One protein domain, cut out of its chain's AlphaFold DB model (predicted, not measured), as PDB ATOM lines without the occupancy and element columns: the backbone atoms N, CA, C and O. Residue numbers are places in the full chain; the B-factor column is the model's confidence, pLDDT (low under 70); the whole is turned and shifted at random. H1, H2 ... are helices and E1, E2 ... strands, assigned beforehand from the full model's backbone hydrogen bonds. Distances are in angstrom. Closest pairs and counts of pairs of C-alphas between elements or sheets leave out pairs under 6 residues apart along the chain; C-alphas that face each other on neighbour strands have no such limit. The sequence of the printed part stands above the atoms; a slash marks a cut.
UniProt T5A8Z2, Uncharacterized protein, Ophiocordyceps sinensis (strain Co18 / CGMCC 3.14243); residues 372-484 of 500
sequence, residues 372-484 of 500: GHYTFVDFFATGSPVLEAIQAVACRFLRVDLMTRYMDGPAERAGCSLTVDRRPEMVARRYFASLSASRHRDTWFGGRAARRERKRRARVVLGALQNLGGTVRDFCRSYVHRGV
ATOM      1  N   GLY A 372      44.951 -22.534 -25.566       65.94
ATOM      2  CA  GLY A 372      43.893 -21.897 -26.338       65.94
ATOM      3  C   GLY A 372      44.156 -20.400 -26.405       65.94
ATOM      4  O   GLY A 372      44.395 -19.766 -25.373       65.94
ATOM      5  N   HIS A 373      44.231 -19.867 -27.622       78.31
ATOM      6  CA  HIS A 373      44.562 -18.469 -27.840       78.31
ATOM      7  C   HIS A 373      43.532 -17.596 -27.118       78.31
ATOM      8  O   HIS A 373      42.327 -17.745 -27.308       78.31
ATOM      9  N   TYR A 374      44.003 -16.717 -26.239       81.12
ATOM     10  CA  TYR A 374      43.134 -15.825 -25.484       81.12
ATOM     11  C   TYR A 374      42.677 -14.695 -26.397       81.12
ATOM     12  O   TYR A 374      43.440 -13.769 -26.661       81.12
ATOM     13  N   THR A 375      41.431 -14.738 -26.852       78.38
ATOM     14  CA  THR A 375      40.906 -13.758 -27.816       78.38
ATOM     15  C   THR A 375      40.946 -12.326 -27.288       78.38
ATOM     16  O   THR A 375      41.179 -11.386 -28.040       78.38
ATOM     17  N   PHE A 376      40.827 -12.133 -25.974       80.06
ATOM     18  CA  PHE A 376      40.946 -10.799 -25.386       80.06
ATOM     19  C   PHE A 376      42.376 -10.240 -25.374       80.06
ATOM     20  O   PHE A 376      42.553  -9.031 -25.239       80.06
ATOM     21  N   VAL A 377      43.409 -11.077 -25.531       87.69
ATOM     22  CA  VAL A 377      44.791 -10.594 -25.690       87.69
ATOM     23  C   VAL A 377      44.935  -9.831 -27.008       87.69
ATOM     24  O   VAL A 377      45.728  -8.889 -27.081       87.69
ATOM     25  N   ASP A 378      44.124 -10.155 -28.017       87.94
ATOM     26  CA  ASP A 378      44.147  -9.475 -29.315       87.94
ATOM     27  C   ASP A 378      43.664  -8.022 -29.225       87.94
ATOM     28  O   ASP A 378      44.093  -7.186 -30.017       87.94
ATOM     29  N   PHE A 379      42.870  -7.672 -28.205       86.75
ATOM     30  CA  PHE A 379      42.517  -6.275 -27.904       86.75
ATOM     31  C   PHE A 379      43.703  -5.409 -27.513       86.75
ATOM     32  O   PHE A 379      43.621  -4.183 -27.540       86.75
ATOM     33  N   PHE A 380      44.795  -6.041 -27.110       91.62
ATOM     34  CA  PHE A 380      46.013  -5.368 -26.699       91.62
ATOM     35  C   PHE A 380      47.160  -5.652 -27.672       91.62
ATOM     36  O   PHE A 380      48.307  -5.310 -27.381       91.62
ATOM     37  N   ALA A 381      46.869  -6.268 -28.825       89.69
ATOM     38  CA  ALA A 381      47.834  -6.428 -29.898       89.69
ATOM     39  C   ALA A 381      48.173  -5.066 -30.519       89.69
ATOM     40  O   ALA A 381      47.343  -4.152 -30.579       89.69
ATOM     41  N   THR A 382      49.403  -4.929 -31.005       91.38
ATOM     42  CA  THR A 382      49.848  -3.731 -31.721       91.38
ATOM     43  C   THR A 382      48.971  -3.499 -32.953       91.38
ATOM     44  O   THR A 382      48.809  -4.400 -33.769       91.38
ATOM     45  N   GLY A 383      48.408  -2.294 -33.083       89.19
ATOM     46  CA  GLY A 383      47.479  -1.945 -34.169       89.19
ATOM     47  C   GLY A 383      46.041  -2.429 -33.957       89.19
ATOM     48  O   GLY A 383      45.206  -2.275 -34.843       89.19
ATOM     49  N   SER A 384      45.722  -3.014 -32.797       90.38
ATOM     50  CA  SER A 384      44.329  -3.295 -32.457       90.38
ATOM     51  C   SER A 384      43.560  -1.984 -32.212       90.38
ATOM     52  O   SER A 384      44.093  -1.072 -31.569       90.38
ATOM     53  N   PRO A 385      42.289  -1.884 -32.646       85.69
ATOM     54  CA  PRO A 385      41.484  -0.675 -32.449       85.69
ATOM     55  C   PRO A 385      41.335  -0.277 -30.976       85.69
ATOM     56  O   PRO A 385      41.287   0.905 -30.645       85.69
ATOM     57  N   VAL A 386      41.286  -1.264 -30.075       86.44
ATOM     58  CA  VAL A 386      41.187  -1.030 -28.629       86.44
ATOM     59  C   VAL A 386      42.474  -0.401 -28.098       86.44
ATOM     60  O   VAL A 386      42.410   0.610 -27.398       86.44
ATOM     61  N   LEU A 387      43.647  -0.930 -28.462       90.94
ATOM     62  CA  LEU A 387      44.917  -0.334 -28.053       90.94
ATOM     63  C   LEU A 387      45.106   1.073 -28.642       90.94
ATOM     64  O   LEU A 387      45.576   1.966 -27.936       90.94
ATOM     65  N   GLU A 388      44.707   1.296 -29.895       90.81
ATOM     66  CA  GLU A 388      44.727   2.626 -30.518       90.81
ATOM     67  C   GLU A 388      43.824   3.616 -29.775       90.81
ATOM     68  O   GLU A 388      44.258   4.726 -29.451       90.81
ATOM     69  N   ALA A 389      42.602   3.203 -29.423       88.25
ATOM     70  CA  ALA A 389      41.686   4.016 -28.630       88.25
ATOM     71  C   ALA A 389      42.283   4.345 -27.252       88.25
ATOM     72  O   ALA A 389      42.304   5.511 -26.849       88.25
ATOM     73  N   ILE A 390      42.856   3.354 -26.560       89.81
ATOM     74  CA  ILE A 390      43.550   3.554 -25.280       89.81
ATOM     75  C   ILE A 390      44.671   4.594 -25.436       89.81
ATOM     76  O   ILE A 390      44.782   5.517 -24.624       89.81
ATOM     77  N   GLN A 391      45.481   4.499 -26.492       90.25
ATOM     78  CA  GLN A 391      46.568   5.447 -26.764       90.25
ATOM     79  C   GLN A 391      46.066   6.853 -27.132       90.25
ATOM     80  O   GLN A 391      46.732   7.851 -26.816       90.25
ATOM     81  N   ALA A 392      44.909   6.955 -27.786       88.75
ATOM     82  CA  ALA A 392      44.288   8.218 -28.170       88.75
ATOM     83  C   ALA A 392      43.700   8.969 -26.965       88.75
ATOM     84  O   ALA A 392      43.818  10.195 -26.889       88.75
ATOM     85  N   VAL A 393      43.128   8.253 -25.992       88.06
ATOM     86  CA  VAL A 393      42.559   8.859 -24.780       88.06
ATOM     87  C   VAL A 393      43.649   9.575 -23.975       88.06
ATOM     88  O   VAL A 393      44.701   9.016 -23.669       88.06
ATOM     89  N   ALA A 394      43.393  10.830 -23.602       87.19
ATOM     90  CA  ALA A 394      44.287  11.628 -22.768       87.19
ATOM     91  C   ALA A 394      43.900  11.502 -21.285       87.19
ATOM     92  O   ALA A 394      43.180  12.341 -20.748       87.19
ATOM     93  N   CYS A 395      44.388  10.460 -20.610       90.81
ATOM     94  CA  CYS A 395      44.159  10.238 -19.179       90.81
ATOM     95  C   CYS A 395      45.458  10.344 -18.363       90.81
ATOM     96  O   CYS A 395      46.552  10.117 -18.873       90.81
ATOM     97  N   ARG A 396      45.347  10.706 -17.073       92.38
ATOM     98  CA  ARG A 396      46.502  10.770 -16.148       92.38
ATOM     99  C   ARG A 396      46.928   9.379 -15.691       92.38
ATOM    100  O   ARG A 396      48.118   9.109 -15.588       92.38
ATOM    101  N   PHE A 397      45.945   8.528 -15.432       92.06
ATOM    102  CA  PHE A 397      46.119   7.150 -15.012       92.06
ATOM    103  C   PHE A 397      45.254   6.284 -15.914       92.06
ATOM    104  O   PHE A 397      44.087   6.605 -16.144       92.06
ATOM    105  N   LEU A 398      45.846   5.221 -16.439       91.75
ATOM    106  CA  LEU A 398      45.126   4.153 -17.111       91.75
ATOM    107  C   LEU A 398      45.107   2.964 -16.160       91.75
ATOM    108  O   LEU A 398      46.172   2.506 -15.752       91.75
ATOM    109  N   ARG A 399      43.916   2.482 -15.817       90.88
ATOM    110  CA  ARG A 399      43.732   1.257 -15.042       90.88
ATOM    111  C   ARG A 399      43.042   0.231 -15.931       90.88
ATOM    112  O   ARG A 399      42.042   0.554 -16.563       90.88
ATOM    113  N   VAL A 400      43.607  -0.966 -16.003       86.31
ATOM    114  CA  VAL A 400      43.067  -2.108 -16.740       86.31
ATOM    115  C   VAL A 400      42.823  -3.212 -15.726       86.31
ATOM    116  O   VAL A 400      43.776  -3.773 -15.192       86.31
ATOM    117  N   ASP A 401      41.555  -3.495 -15.452       85.50
ATOM    118  CA  ASP A 401      41.144  -4.568 -14.552       85.50
ATOM    119  C   ASP A 401      40.765  -5.807 -15.375       85.50
ATOM    120  O   ASP A 401      39.791  -5.812 -16.128       85.50
ATOM    121  N   LEU A 402      41.552  -6.869 -15.237       81.62
ATOM    122  CA  LEU A 402      41.274  -8.197 -15.765       81.62
ATOM    123  C   LEU A 402      40.528  -8.991 -14.697       81.62
ATOM    124  O   LEU A 402      41.144  -9.565 -13.797       81.62
ATOM    125  N   MET A 403      39.201  -9.010 -14.788       74.88
ATOM    126  CA  MET A 403      38.373  -9.834 -13.911       74.88
ATOM    127  C   MET A 403      38.186 -11.227 -14.509       74.88
ATOM    128  O   MET A 403      37.789 -11.372 -15.664       74.88
ATOM    129  N   THR A 404      38.420 -12.264 -13.710       70.00
ATOM    130  CA  THR A 404      38.169 -13.657 -14.101       70.00
ATOM    131  C   THR A 404      37.161 -14.259 -13.137       70.00
ATOM    132  O   THR A 404      37.494 -14.507 -11.982       70.00
ATOM    133  N   ARG A 405      35.932 -14.508 -13.610       59.03
ATOM    134  CA  ARG A 405      34.879 -15.166 -12.809       59.03
ATOM    135  C   ARG A 405      35.165 -16.645 -12.519       59.03
ATOM    136  O   ARG A 405      34.511 -17.220 -11.669       59.03
ATOM    137  N   TYR A 406      36.142 -17.226 -13.212       56.84
ATOM    138  CA  TYR A 406      36.491 -18.650 -13.167       56.84
ATOM    139  C   TYR A 406      37.723 -18.948 -12.302       56.84
ATOM    140  O   TYR A 406      38.419 -19.932 -12.522       56.84
ATOM    141  N   MET A 407      38.059 -18.063 -11.363       53.09
ATOM    142  CA  MET A 407      39.041 -18.403 -10.339       53.09
ATOM    143  C   MET A 407      38.278 -19.105  -9.220       53.09
ATOM    144  O   MET A 407      37.783 -18.434  -8.319       53.09
ATOM    145  N   ASP A 408      38.179 -20.435  -9.284       51.09
ATOM    146  CA  ASP A 408      37.696 -21.282  -8.181       51.09
ATOM    147  C   ASP A 408      38.733 -21.304  -7.043       51.09
ATOM    148  O   ASP A 408      39.354 -22.311  -6.707       51.09
ATOM    149  N   GLY A 409      38.983 -20.127  -6.481       57.22
ATOM    150  CA  GLY A 409      39.836 -19.890  -5.332       57.22
ATOM    151  C   GLY A 409      39.152 -18.904  -4.387       57.22
ATOM    152  O   GLY A 409      38.182 -18.252  -4.777       57.22
ATOM    153  N   PRO A 410      39.627 -18.780  -3.136       57.84
ATOM    154  CA  PRO A 410      39.061 -17.838  -2.176       57.84
ATOM    155  C   PRO A 410      38.939 -16.453  -2.825       57.84
ATOM    156  O   PRO A 410      39.910 -15.936  -3.385       57.84
ATOM    157  N   ALA A 411      37.723 -15.898  -2.781       56.62
ATOM    158  CA  ALA A 411      37.230 -14.758  -3.566       56.62
ATOM    159  C   ALA A 411      38.094 -13.477  -3.509       56.62
ATOM    160  O   ALA A 411      37.894 -12.545  -4.284       56.62
ATOM    161  N   GLU A 412      39.090 -13.434  -2.631       58.75
ATOM    162  CA  GLU A 412      40.017 -12.323  -2.437       58.75
ATOM    163  C   GLU A 412      41.034 -12.140  -3.584       58.75
ATOM    164  O   GLU A 412      41.706 -11.112  -3.638       58.75
ATOM    165  N   ARG A 413      41.154 -13.088  -4.532       58.97
ATOM    166  CA  ARG A 413      42.093 -12.999  -5.679       58.97
ATOM    167  C   ARG A 413      41.414 -12.946  -7.056       58.97
ATOM    168  O   ARG A 413      41.963 -13.446  -8.037       58.97
ATOM    169  N   ALA A 414      40.233 -12.343  -7.153       59.22
ATOM    170  CA  ALA A 414      39.391 -12.364  -8.357       59.22
ATOM    171  C   ALA A 414      39.843 -11.438  -9.519       59.22
ATOM    172  O   ALA A 414      39.008 -10.852 -10.212       59.22
ATOM    173  N   GLY A 415      41.150 -11.295  -9.769       74.81
ATOM    174  CA  GLY A 415      41.639 -10.610 -10.968       74.81
ATOM    175  C   GLY A 415      43.043 -10.020 -10.875       74.81
ATOM    176  O   GLY A 415      43.745 -10.159  -9.875       74.81
ATOM    177  N   CYS A 416      43.441  -9.328 -11.942       79.50
ATOM    178  CA  CYS A 416      44.642  -8.496 -11.980       79.50
ATOM    179  C   CYS A 416      44.298  -7.083 -12.418       79.50
ATOM    180  O   CYS A 416      43.604  -6.884 -13.408       79.50
ATOM    181  N   SER A 417      44.820  -6.106 -11.684       85.94
ATOM    182  CA  SER A 417      44.730  -4.694 -12.035       85.94
ATOM    183  C   SER A 417      46.098  -4.207 -12.492       85.94
ATOM    184  O   SER A 417      47.043  -4.175 -11.702       85.94
ATOM    185  N   LEU A 418      46.199  -3.757 -13.737       86.25
ATOM    186  CA  LEU A 418      47.365  -3.043 -14.240       86.25
ATOM    187  C   LEU A 418      47.095  -1.539 -14.202       86.25
ATOM    188  O   LEU A 418      46.130  -1.063 -14.792       86.25
ATOM    189  N   THR A 419      47.970  -0.772 -13.549       91.25
ATOM    190  CA  THR A 419      47.894   0.697 -13.545       91.25
ATOM    191  C   THR A 419      49.117   1.301 -14.224       91.25
ATOM    192  O   THR A 419      50.249   1.002 -13.857       91.25
ATOM    193  N   VAL A 420      48.888   2.191 -15.189       91.81
ATOM    194  CA  VAL A 420      49.929   2.916 -15.927       91.81
ATOM    195  C   VAL A 420      49.780   4.417 -15.671       91.81
ATOM    196  O   VAL A 420      48.747   5.017 -15.982       91.81
ATOM    197  N   ASP A 421      50.823   5.048 -15.127       92.94
ATOM    198  CA  ASP A 421      50.895   6.509 -14.989       92.94
ATOM    199  C   ASP A 421      51.280   7.151 -16.326       92.94
ATOM    200  O   ASP A 421      52.421   7.063 -16.783       92.94
ATOM    201  N   ARG A 422      50.323   7.838 -16.949       94.19
ATOM    202  CA  ARG A 422      50.484   8.477 -18.259       94.19
ATOM    203  C   ARG A 422      50.843   9.956 -18.179       94.19
ATOM    204  O   ARG A 422      51.044  10.600 -19.211       94.19
ATOM    205  N   ARG A 423      51.018  10.520 -16.978       93.06
ATOM    206  CA  ARG A 423      51.420  11.931 -16.811       93.06
ATOM    207  C   ARG A 423      52.704  12.290 -17.577       93.06
ATOM    208  O   ARG A 423      52.703  13.343 -18.219       93.06
ATOM    209  N   PRO A 424      53.780  11.474 -17.574       91.56
ATOM    210  CA  PRO A 424      54.993  11.800 -18.329       91.56
ATOM    211  C   PRO A 424      54.751  11.874 -19.841       91.56
ATOM    212  O   PRO A 424      55.278  12.764 -20.509       91.56
ATOM    213  N   GLU A 425      53.924  10.968 -20.366       93.06
ATOM    214  CA  GLU A 425      53.541  10.910 -21.777       93.06
ATOM    215  C   GLU A 425      52.676  12.113 -22.170       93.06
ATOM    216  O   GLU A 425      52.986  12.792 -23.148       93.06
ATOM    217  N   MET A 426      51.685  12.478 -21.352       90.38
ATOM    218  CA  MET A 426      50.867  13.674 -21.576       90.38
ATOM    219  C   MET A 426      51.690  14.966 -21.592       90.38
ATOM    220  O   MET A 426      51.484  15.828 -22.449       90.38
ATOM    221  N   VAL A 427      52.618  15.124 -20.641       87.88
ATOM    222  CA  VAL A 427      53.501  16.300 -20.591       87.88
ATOM    223  C   VAL A 427      54.384  16.346 -21.837       87.88
ATOM    224  O   VAL A 427      54.547  17.417 -22.421       87.88
ATOM    225  N   ALA A 428      54.902  15.199 -22.284       87.12
ATOM    226  CA  ALA A 428      55.670  15.111 -23.519       87.12
ATOM    227  C   ALA A 428      54.821  15.470 -24.752       87.12
ATOM    228  O   ALA A 428      55.248  16.313 -25.538       87.12
ATOM    229  N   ARG A 429      53.607  14.917 -24.899       87.19
ATOM    230  CA  ARG A 429      52.688  15.246 -26.007       87.19
ATOM    231  C   ARG A 429      52.354  16.733 -26.055       87.19
ATOM    232  O   ARG A 429      52.477  17.336 -27.116       87.19
ATOM    233  N   ARG A 430      52.001  17.345 -24.918       85.31
ATOM    234  CA  ARG A 430      51.738  18.795 -24.841       85.31
ATOM    235  C   ARG A 430      52.962  19.609 -25.234       85.31
ATOM    236  O   ARG A 430      52.837  20.565 -25.989       85.31
ATOM    237  N   TYR A 431      54.137  19.208 -24.757       81.50
ATOM    238  CA  TYR A 431      55.389  19.869 -25.098       81.50
ATOM    239  C   TYR A 431      55.670  19.806 -26.607       81.50
ATOM    240  O   TYR A 431      55.909  20.841 -27.226       81.50
ATOM    241  N   PHE A 432      55.568  18.628 -27.227       80.12
ATOM    242  CA  PHE A 432      55.791  18.477 -28.668       80.12
ATOM    243  C   PHE A 432      54.720  19.175 -29.511       80.12
ATOM    244  O   PHE A 432      55.073  19.840 -30.477       80.12
ATOM    245  N   ALA A 433      53.449  19.120 -29.110       83.81
ATOM    246  CA  ALA A 433      52.386  19.872 -29.772       83.81
ATOM    247  C   ALA A 433      52.618  21.391 -29.677       83.81
ATOM    248  O   ALA A 433      52.417  22.115 -30.650       83.81
ATOM    249  N   SER A 434      53.097  21.884 -28.527       79.62
ATOM    250  CA  SER A 434      53.390  23.310 -28.337       79.62
ATOM    251  C   SER A 434      54.591  23.791 -29.154       79.62
ATOM    252  O   SER A 434      54.560  24.913 -29.655       79.62
ATOM    253  N   LEU A 435      55.603  22.935 -29.357       76.56
ATOM    254  CA  LEU A 435      56.743  23.231 -30.231       76.56
ATOM    255  C   LEU A 435      56.304  23.487 -31.676       76.56
ATOM    256  O   LEU A 435      56.922  24.300 -32.358       76.56
ATOM    257  N   SER A 436      55.239  22.821 -32.124       78.06
ATOM    258  CA  SER A 436      54.661  23.027 -33.452       78.06
ATOM    259  C   SER A 436      53.759  24.263 -33.534       78.06
ATOM    260  O   SER A 436      53.581  24.798 -34.623       78.06
ATOM    261  N   ALA A 437      53.179  24.719 -32.416       76.44
ATOM    262  CA  ALA A 437      52.077  25.684 -32.434       76.44
ATOM    263  C   ALA A 437      52.492  27.157 -32.262       76.44
ATOM    264  O   ALA A 437      51.901  28.011 -32.913       76.44
ATOM    265  N   SER A 438      53.464  27.502 -31.408       61.84
ATOM    266  CA  SER A 438      54.036  28.863 -31.320       61.84
ATOM    267  C   SER A 438      55.125  28.924 -30.242       61.84
ATOM    268  O   SER A 438      55.241  28.013 -29.428       61.84
ATOM    269  N   ARG A 439      55.886  30.029 -30.191       65.56
ATOM    270  CA  ARG A 439      57.025  30.333 -29.287       65.56
ATOM    271  C   ARG A 439      56.667  30.426 -27.790       65.56
ATOM    272  O   ARG A 439      57.201  31.278 -27.076       65.56
ATOM    273  N   HIS A 440      55.773  29.585 -27.285       65.88
ATOM    274  CA  HIS A 440      55.514  29.517 -25.859       65.88
ATOM    275  C   HIS A 440      56.776  28.985 -25.177       65.88
ATOM    276  O   HIS A 440      57.145  27.819 -25.326       65.88
ATOM    277  N   ARG A 441      57.476  29.864 -24.450       64.31
ATOM    278  CA  ARG A 441      58.597  29.468 -23.596       64.31
ATOM    279  C   ARG A 441      58.057  28.445 -22.605       64.31
ATOM    280  O   ARG A 441      57.181  28.762 -21.803       64.31
ATOM    281  N   ASP A 442      58.539  27.212 -22.708       65.50
ATOM    282  CA  ASP A 442      58.350  26.217 -21.660       65.50
ATOM    283  C   ASP A 442      58.902  26.842 -20.373       65.50
ATOM    284  O   ASP A 442      60.066  27.233 -20.322       65.50
ATOM    285  N   THR A 443      58.095  26.991 -19.328       69.94
ATOM    286  CA  THR A 443      58.587  27.499 -18.035       69.94
ATOM    287  C   THR A 443      59.684  26.599 -17.452       69.94
ATOM    288  O   THR A 443      60.440  27.019 -16.583       69.94
ATOM    289  N   TRP A 444      59.842  25.391 -18.000       65.56
ATOM    290  CA  TRP A 444      60.850  24.400 -17.633       65.56
ATOM    291  C   TRP A 444      62.094  24.406 -18.543       65.56
ATOM    292  O   TRP A 444      62.924  23.496 -18.453       65.56
ATOM    293  N   PHE A 445      62.246  25.406 -19.423       59.78
ATOM    294  CA  PHE A 445      63.287  25.455 -20.464       59.78
ATOM    295  C   PHE A 445      64.730  25.394 -19.924       59.78
ATOM    296  O   PHE A 445      65.627  24.950 -20.636       59.78
ATOM    297  N   GLY A 446      64.963  25.780 -18.665       71.06
ATOM    298  CA  GLY A 446      66.304  25.789 -18.065       71.06
ATOM    299  C   GLY A 446      66.886  24.401 -17.763       71.06
ATOM    300  O   GLY A 446      68.103  24.233 -17.705       71.06
ATOM    301  N   GLY A 447      66.047  23.373 -17.608       86.69
ATOM    302  CA  GLY A 447      66.487  22.054 -17.154       86.69
ATOM    303  C   GLY A 447      66.709  21.057 -18.290       86.69
ATOM    304  O   GLY A 447      65.859  20.192 -18.509       86.69
ATOM    305  N   ARG A 448      67.864  21.088 -18.977       85.00
ATOM    306  CA  ARG A 448      68.225  20.037 -19.964       85.00
ATOM    307  C   ARG A 448      68.102  18.626 -19.370       85.00
ATOM    308  O   ARG A 448      67.578  17.731 -20.032       85.00
ATOM    309  N   ALA A 449      68.523  18.448 -18.117       86.19
ATOM    310  CA  ALA A 449      68.383  17.193 -17.377       86.19
ATOM    311  C   ALA A 449      66.907  16.798 -17.176       86.19
ATOM    312  O   ALA A 449      66.510  15.697 -17.548       86.19
ATOM    313  N   ALA A 450      66.064  17.723 -16.703       83.81
ATOM    314  CA  ALA A 450      64.632  17.484 -16.508       83.81
ATOM    315  C   ALA A 450      63.899  17.152 -17.822       83.81
ATOM    316  O   ALA A 450      62.992  16.318 -17.845       83.81
ATOM    317  N   ARG A 451      64.298  17.763 -18.947       83.12
ATOM    318  CA  ARG A 451      63.759  17.428 -20.276       83.12
ATOM    319  C   ARG A 451      64.133  16.006 -20.698       83.12
ATOM    320  O   ARG A 451      63.268  15.280 -21.191       83.12
ATOM    321  N   ARG A 452      65.394  15.600 -20.504       87.25
ATOM    322  CA  ARG A 452      65.851  14.231 -20.804       87.25
ATOM    323  C   ARG A 452      65.106  13.205 -19.956       87.25
ATOM    324  O   ARG A 452      64.623  12.222 -20.510       87.25
ATOM    325  N   GLU A 453      64.934  13.473 -18.664       88.12
ATOM    326  CA  GLU A 453      64.228  12.566 -17.756       88.12
ATOM    327  C   GLU A 453      62.742  12.422 -18.114       88.12
ATOM    328  O   GLU A 453      62.237  11.305 -18.211       88.12
ATOM    329  N   ARG A 454      62.042  13.525 -18.423       85.50
ATOM    330  CA  ARG A 454      60.646  13.467 -18.901       85.50
ATOM    331  C   ARG A 454      60.520  12.656 -20.190       85.50
ATOM    332  O   ARG A 454      59.636  11.809 -20.290       85.50
ATOM    333  N   LYS A 455      61.428  12.866 -21.152       88.44
ATOM    334  CA  LYS A 455      61.458  12.094 -22.404       88.44
ATOM    335  C   LYS A 455      61.716  10.608 -22.137       88.44
ATOM    336  O   LYS A 455      61.062   9.771 -22.750       88.44
ATOM    337  N   ARG A 456      62.629  10.277 -21.218       92.62
ATOM    338  CA  ARG A 456      62.913   8.895 -20.807       92.62
ATOM    339  C   ARG A 456      61.674   8.237 -20.198       92.62
ATOM    340  O   ARG A 456      61.265   7.191 -20.685       92.62
ATOM    341  N   ARG A 457      61.028   8.877 -19.217       92.19
ATOM    342  CA  ARG A 457      59.795   8.366 -18.591       92.19
ATOM    343  C   ARG A 457      58.654   8.209 -19.594       92.19
ATOM    344  O   ARG A 457      57.987   7.186 -19.585       92.19
ATOM    345  N   ALA A 458      58.468   9.175 -20.493       91.69
ATOM    346  CA  ALA A 458      57.464   9.077 -21.549       91.69
ATOM    347  C   ALA A 458      57.701   7.862 -22.462       91.69
ATOM    348  O   ALA A 458      56.750   7.164 -22.793       91.69
ATOM    349  N   ARG A 459      58.959   7.558 -22.822       93.06
ATOM    350  CA  ARG A 459      59.290   6.340 -23.585       93.06
ATOM    351  C   ARG A 459      58.999   5.062 -22.805       93.06
ATOM    352  O   ARG A 459      58.490   4.126 -23.402       93.06
ATOM    353  N   VAL A 460      59.300   5.024 -21.504       93.44
ATOM    354  CA  VAL A 460      58.988   3.862 -20.649       93.44
ATOM    355  C   VAL A 460      57.481   3.610 -20.626       93.44
ATOM    356  O   VAL A 460      57.052   2.486 -20.845       93.44
ATOM    357  N   VAL A 461      56.676   4.663 -20.452       92.56
ATOM    358  CA  VAL A 461      55.208   4.568 -20.477       92.56
ATOM    359  C   VAL A 461      54.700   4.094 -21.840       92.56
ATOM    360  O   VAL A 461      53.860   3.205 -21.899       92.56
ATOM    361  N   LEU A 462      55.220   4.650 -22.939       91.56
ATOM    362  CA  LEU A 462      54.845   4.214 -24.288       91.56
ATOM    363  C   LEU A 462      55.232   2.752 -24.545       91.56
ATOM    364  O   LEU A 462      54.426   2.013 -25.098       91.56
ATOM    365  N   GLY A 463      56.414   2.323 -24.096       93.44
ATOM    366  CA  GLY A 463      56.841   0.927 -24.178       93.44
ATOM    367  C   GLY A 463      55.952  -0.004 -23.351       93.44
ATOM    368  O   GLY A 463      55.582  -1.070 -23.828       93.44
ATOM    369  N   ALA A 464      55.537   0.417 -22.153       92.12
ATOM    370  CA  ALA A 464      54.590  -0.336 -21.330       92.12
ATOM    371  C   ALA A 464      53.213  -0.465 -22.004       92.12
ATOM    372  O   ALA A 464      52.627  -1.541 -21.989       92.12
ATOM    373  N   LEU A 465      52.719   0.600 -22.650       92.44
ATOM    374  CA  LEU A 465      51.471   0.552 -23.421       92.44
ATOM    375  C   LEU A 465      51.591  -0.344 -24.663       92.44
ATOM    376  O   LEU A 465      50.660  -1.078 -24.967       92.44
ATOM    377  N   GLN A 466      52.721  -0.312 -25.371       92.31
ATOM    378  CA  GLN A 466      52.964  -1.169 -26.540       92.31
ATOM    379  C   GLN A 466      53.104  -2.650 -26.165       92.31
ATOM    380  O   GLN A 466      52.665  -3.515 -26.914       92.31
ATOM    381  N   ASN A 467      53.661  -2.941 -24.987       93.56
ATOM    382  CA  ASN A 467      53.816  -4.302 -24.471       93.56
ATOM    383  C   ASN A 467      52.626  -4.775 -23.626       93.56
ATOM    384  O   ASN A 467      52.687  -5.863 -23.051       93.56
ATOM    385  N   LEU A 468      51.538  -3.996 -23.569       92.50
ATOM    386  CA  LEU A 468      50.362  -4.299 -22.757       92.50
ATOM    387  C   LEU A 468      49.808  -5.697 -23.066       92.50
ATOM    388  O   LEU A 468      49.568  -6.472 -22.146       92.50
ATOM    389  N   GLY A 469      49.694  -6.063 -24.346       91.56
ATOM    390  CA  GLY A 469      49.222  -7.393 -24.737       91.56
ATOM    391  C   GLY A 469      50.138  -8.533 -24.300       91.56
ATOM    392  O   GLY A 469      49.646  -9.599 -23.941       91.56
ATOM    393  N   GLY A 470      51.456  -8.307 -24.253       92.00
ATOM    394  CA  GLY A 470      52.408  -9.275 -23.703       92.00
ATOM    395  C   GLY A 470      52.191  -9.486 -22.206       92.00
ATOM    396  O   GLY A 470      52.000 -10.616 -21.769       92.00
ATOM    397  N   THR A 471      52.106  -8.395 -21.438       90.69
ATOM    398  CA  THR A 471      51.862  -8.452 -19.988       90.69
ATOM    399  C   THR A 471      50.532  -9.123 -19.650       90.69
ATOM    400  O   THR A 471      50.479  -9.962 -18.751       90.69
ATOM    401  N   VAL A 472      49.466  -8.795 -20.388       89.25
ATOM    402  CA  VAL A 472      48.157  -9.443 -20.233       89.25
ATOM    403  C   VAL A 472      48.281 -10.936 -20.539       89.25
ATOM    404  O   VAL A 472      47.889 -11.750 -19.711       89.25
ATOM    405  N   ARG A 473      48.894 -11.320 -21.665       89.00
ATOM    406  CA  ARG A 473      49.085 -12.730 -22.045       89.00
ATOM    407  C   ARG A 473      49.842 -13.534 -20.988       89.00
ATOM    408  O   ARG A 473      49.427 -14.647 -20.662       89.00
ATOM    409  N   ASP A 474      50.937 -12.991 -20.470       88.06
ATOM    410  CA  ASP A 474      51.763 -13.656 -19.458       88.06
ATOM    411  C   ASP A 474      50.995 -13.832 -18.144       88.06
ATOM    412  O   ASP A 474      51.071 -14.890 -17.509       88.06
ATOM    413  N   PHE A 475      50.173 -12.841 -17.782       85.62
ATOM    414  CA  PHE A 475      49.230 -12.963 -16.677       85.62
ATOM    415  C   PHE A 475      48.227 -14.102 -16.926       85.62
ATOM    416  O   PHE A 475      48.091 -15.000 -16.096       85.62
ATOM    417  N   CYS A 476      47.578 -14.148 -18.090       83.19
ATOM    418  CA  CYS A 476      46.612 -15.206 -18.407       83.19
ATOM    419  C   CYS A 476      47.237 -16.597 -18.326       83.19
ATOM    420  O   CYS A 476      46.674 -17.494 -17.700       83.19
ATOM    421  N   ARG A 477      48.435 -16.771 -18.894       84.19
ATOM    422  CA  ARG A 477      49.182 -18.035 -18.828       84.19
ATOM    423  C   ARG A 477      49.485 -18.457 -17.393       84.19
ATOM    424  O   ARG A 477      49.350 -19.632 -17.072       84.19
ATOM    425  N   SER A 478      49.853 -17.510 -16.535       82.31
ATOM    426  CA  SER A 478      50.249 -17.797 -15.152       82.31
ATOM    427  C   SER A 478      49.067 -18.170 -14.253       82.31
ATOM    428  O   SER A 478      49.217 -19.009 -13.365       82.31
ATOM    429  N   TYR A 479      47.899 -17.561 -14.476       76.25
ATOM    430  CA  TYR A 479      46.766 -17.660 -13.552       76.25
ATOM    431  C   TYR A 479      45.604 -18.499 -14.091       76.25
ATOM    432  O   TYR A 479      45.012 -19.255 -13.330       76.25
ATOM    433  N   VAL A 480      45.288 -18.432 -15.387       73.81
ATOM    434  CA  VAL A 480      44.123 -19.143 -15.947       73.81
ATOM    435  C   VAL A 480      44.424 -20.625 -16.182       73.81
ATOM    436  O   VAL A 480      43.536 -21.455 -16.050       73.81
ATOM    437  N   HIS A 481      45.661 -21.000 -16.516       64.94
ATOM    438  CA  HIS A 481      45.993 -22.411 -16.781       64.94
ATOM    439  C   HIS A 481      46.253 -23.235 -15.526       64.94
ATOM    440  O   HIS A 481      46.129 -24.454 -15.562       64.94
ATOM    441  N   ARG A 482      46.578 -22.592 -14.402       61.38
ATOM    442  CA  ARG A 482      46.957 -23.321 -13.189       61.38
ATOM    443  C   ARG A 482      45.771 -23.988 -12.476       61.38
ATOM    444  O   ARG A 482      46.007 -24.857 -11.649       61.38
ATOM    445  N   GLY A 483      44.532 -23.599 -12.793       53.81
ATOM    446  CA  GLY A 483      43.315 -24.127 -12.160       53.81
ATOM    447  C   GLY A 483      42.588 -25.234 -12.934       53.81
ATOM    448  O   GLY A 483      41.696 -25.863 -12.386       53.81
ATOM    449  N   VAL A 484      42.957 -25.504 -14.188       52.22
ATOM    450  CA  VAL A 484      42.176 -26.371 -15.097       52.22
ATOM    451  C   VAL A 484      42.808 -27.769 -15.198       52.22
ATOM    452  O   VAL A 484      42.816 -28.390 -16.250       52.22
TER     453      VAL A 484
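Overview. This is residues 372 to 484 of the 500 residues of an uncharacterized protein of Ophiocordyceps sinensis (strain Co18 / CGMCC 3.14243) (UniProt T5A8Z2). A loose rod has the strand hairpin E1-E2, short helices H1 and H2, and H5 in one half, while H3 lies in the other, its residues 424 to 428 packing on residues 454 to 462 of the long helix H4 at a steep tilt of 67 degrees. H4 runs back from the far end toward the hairpin, and H5 follows it, packing on H1 with residues 468 to 473 and lying over one face of the two-stranded sheet, nearer E2 than E1. The printed part has 113 residues, in the order H1 H2 E1 E2 H3 H4 H5, with one antiparallel two-stranded sheet; the class is mostly helix. The radius of gyration of the C-alphas is 18.2 A, and the spans are 60 by 27 by 18 A.

Arrangement. H1, residues 375 to 380, and H2, residues 385 to 392, touch only at the corner, closest at C-alphas 380 and 387, 5.3 A. E1, residues 397 to 403, and E2, residues 415 to 421, form an antiparallel hairpin, with N 400 and O 418 at 2.8 A. H3, residues 423 to 437, touches H4, residues 448 to 466, through residues 424 to 428 alone, opposite ways at a steep tilt of 67 degrees; C-alphas 425 and 458 are closest, 4.3 A. H5, residues 468 to 479, touches H1 with residues 468 to 473 alone, closest at C-alphas 469 and 380, 4.3 A. Every O i to N i+4 pair is within hydrogen-bond range in H2, H3, H4 and H5; H1 has 0 of 2, but 3 of 3 for O i to N i+3.

Along the chain. H1 begins at C-alpha 375 (40.906, -13.758, -27.816) and spans 9.9 A; H2 spans 10.3 A, E1 18.7 A, E2 19.9 A, H3 20.8 A and H4 26.9 A. H5 spans 16.6 A, ending at C-alpha 479 (46.766, -17.660, -13.552).

Size, cuts and confidence. The farthest C-alphas, of Arg 439 and Val 484, are 60.3 A apart. The printed part has no cut. The link E1 to E2 is long, and residues 443 to 450, of which 448 to 450 belong to H4, stand free. The pLDDT is under 70 at residues 372, 405 to 414, 438 to 445 and 481 to 484.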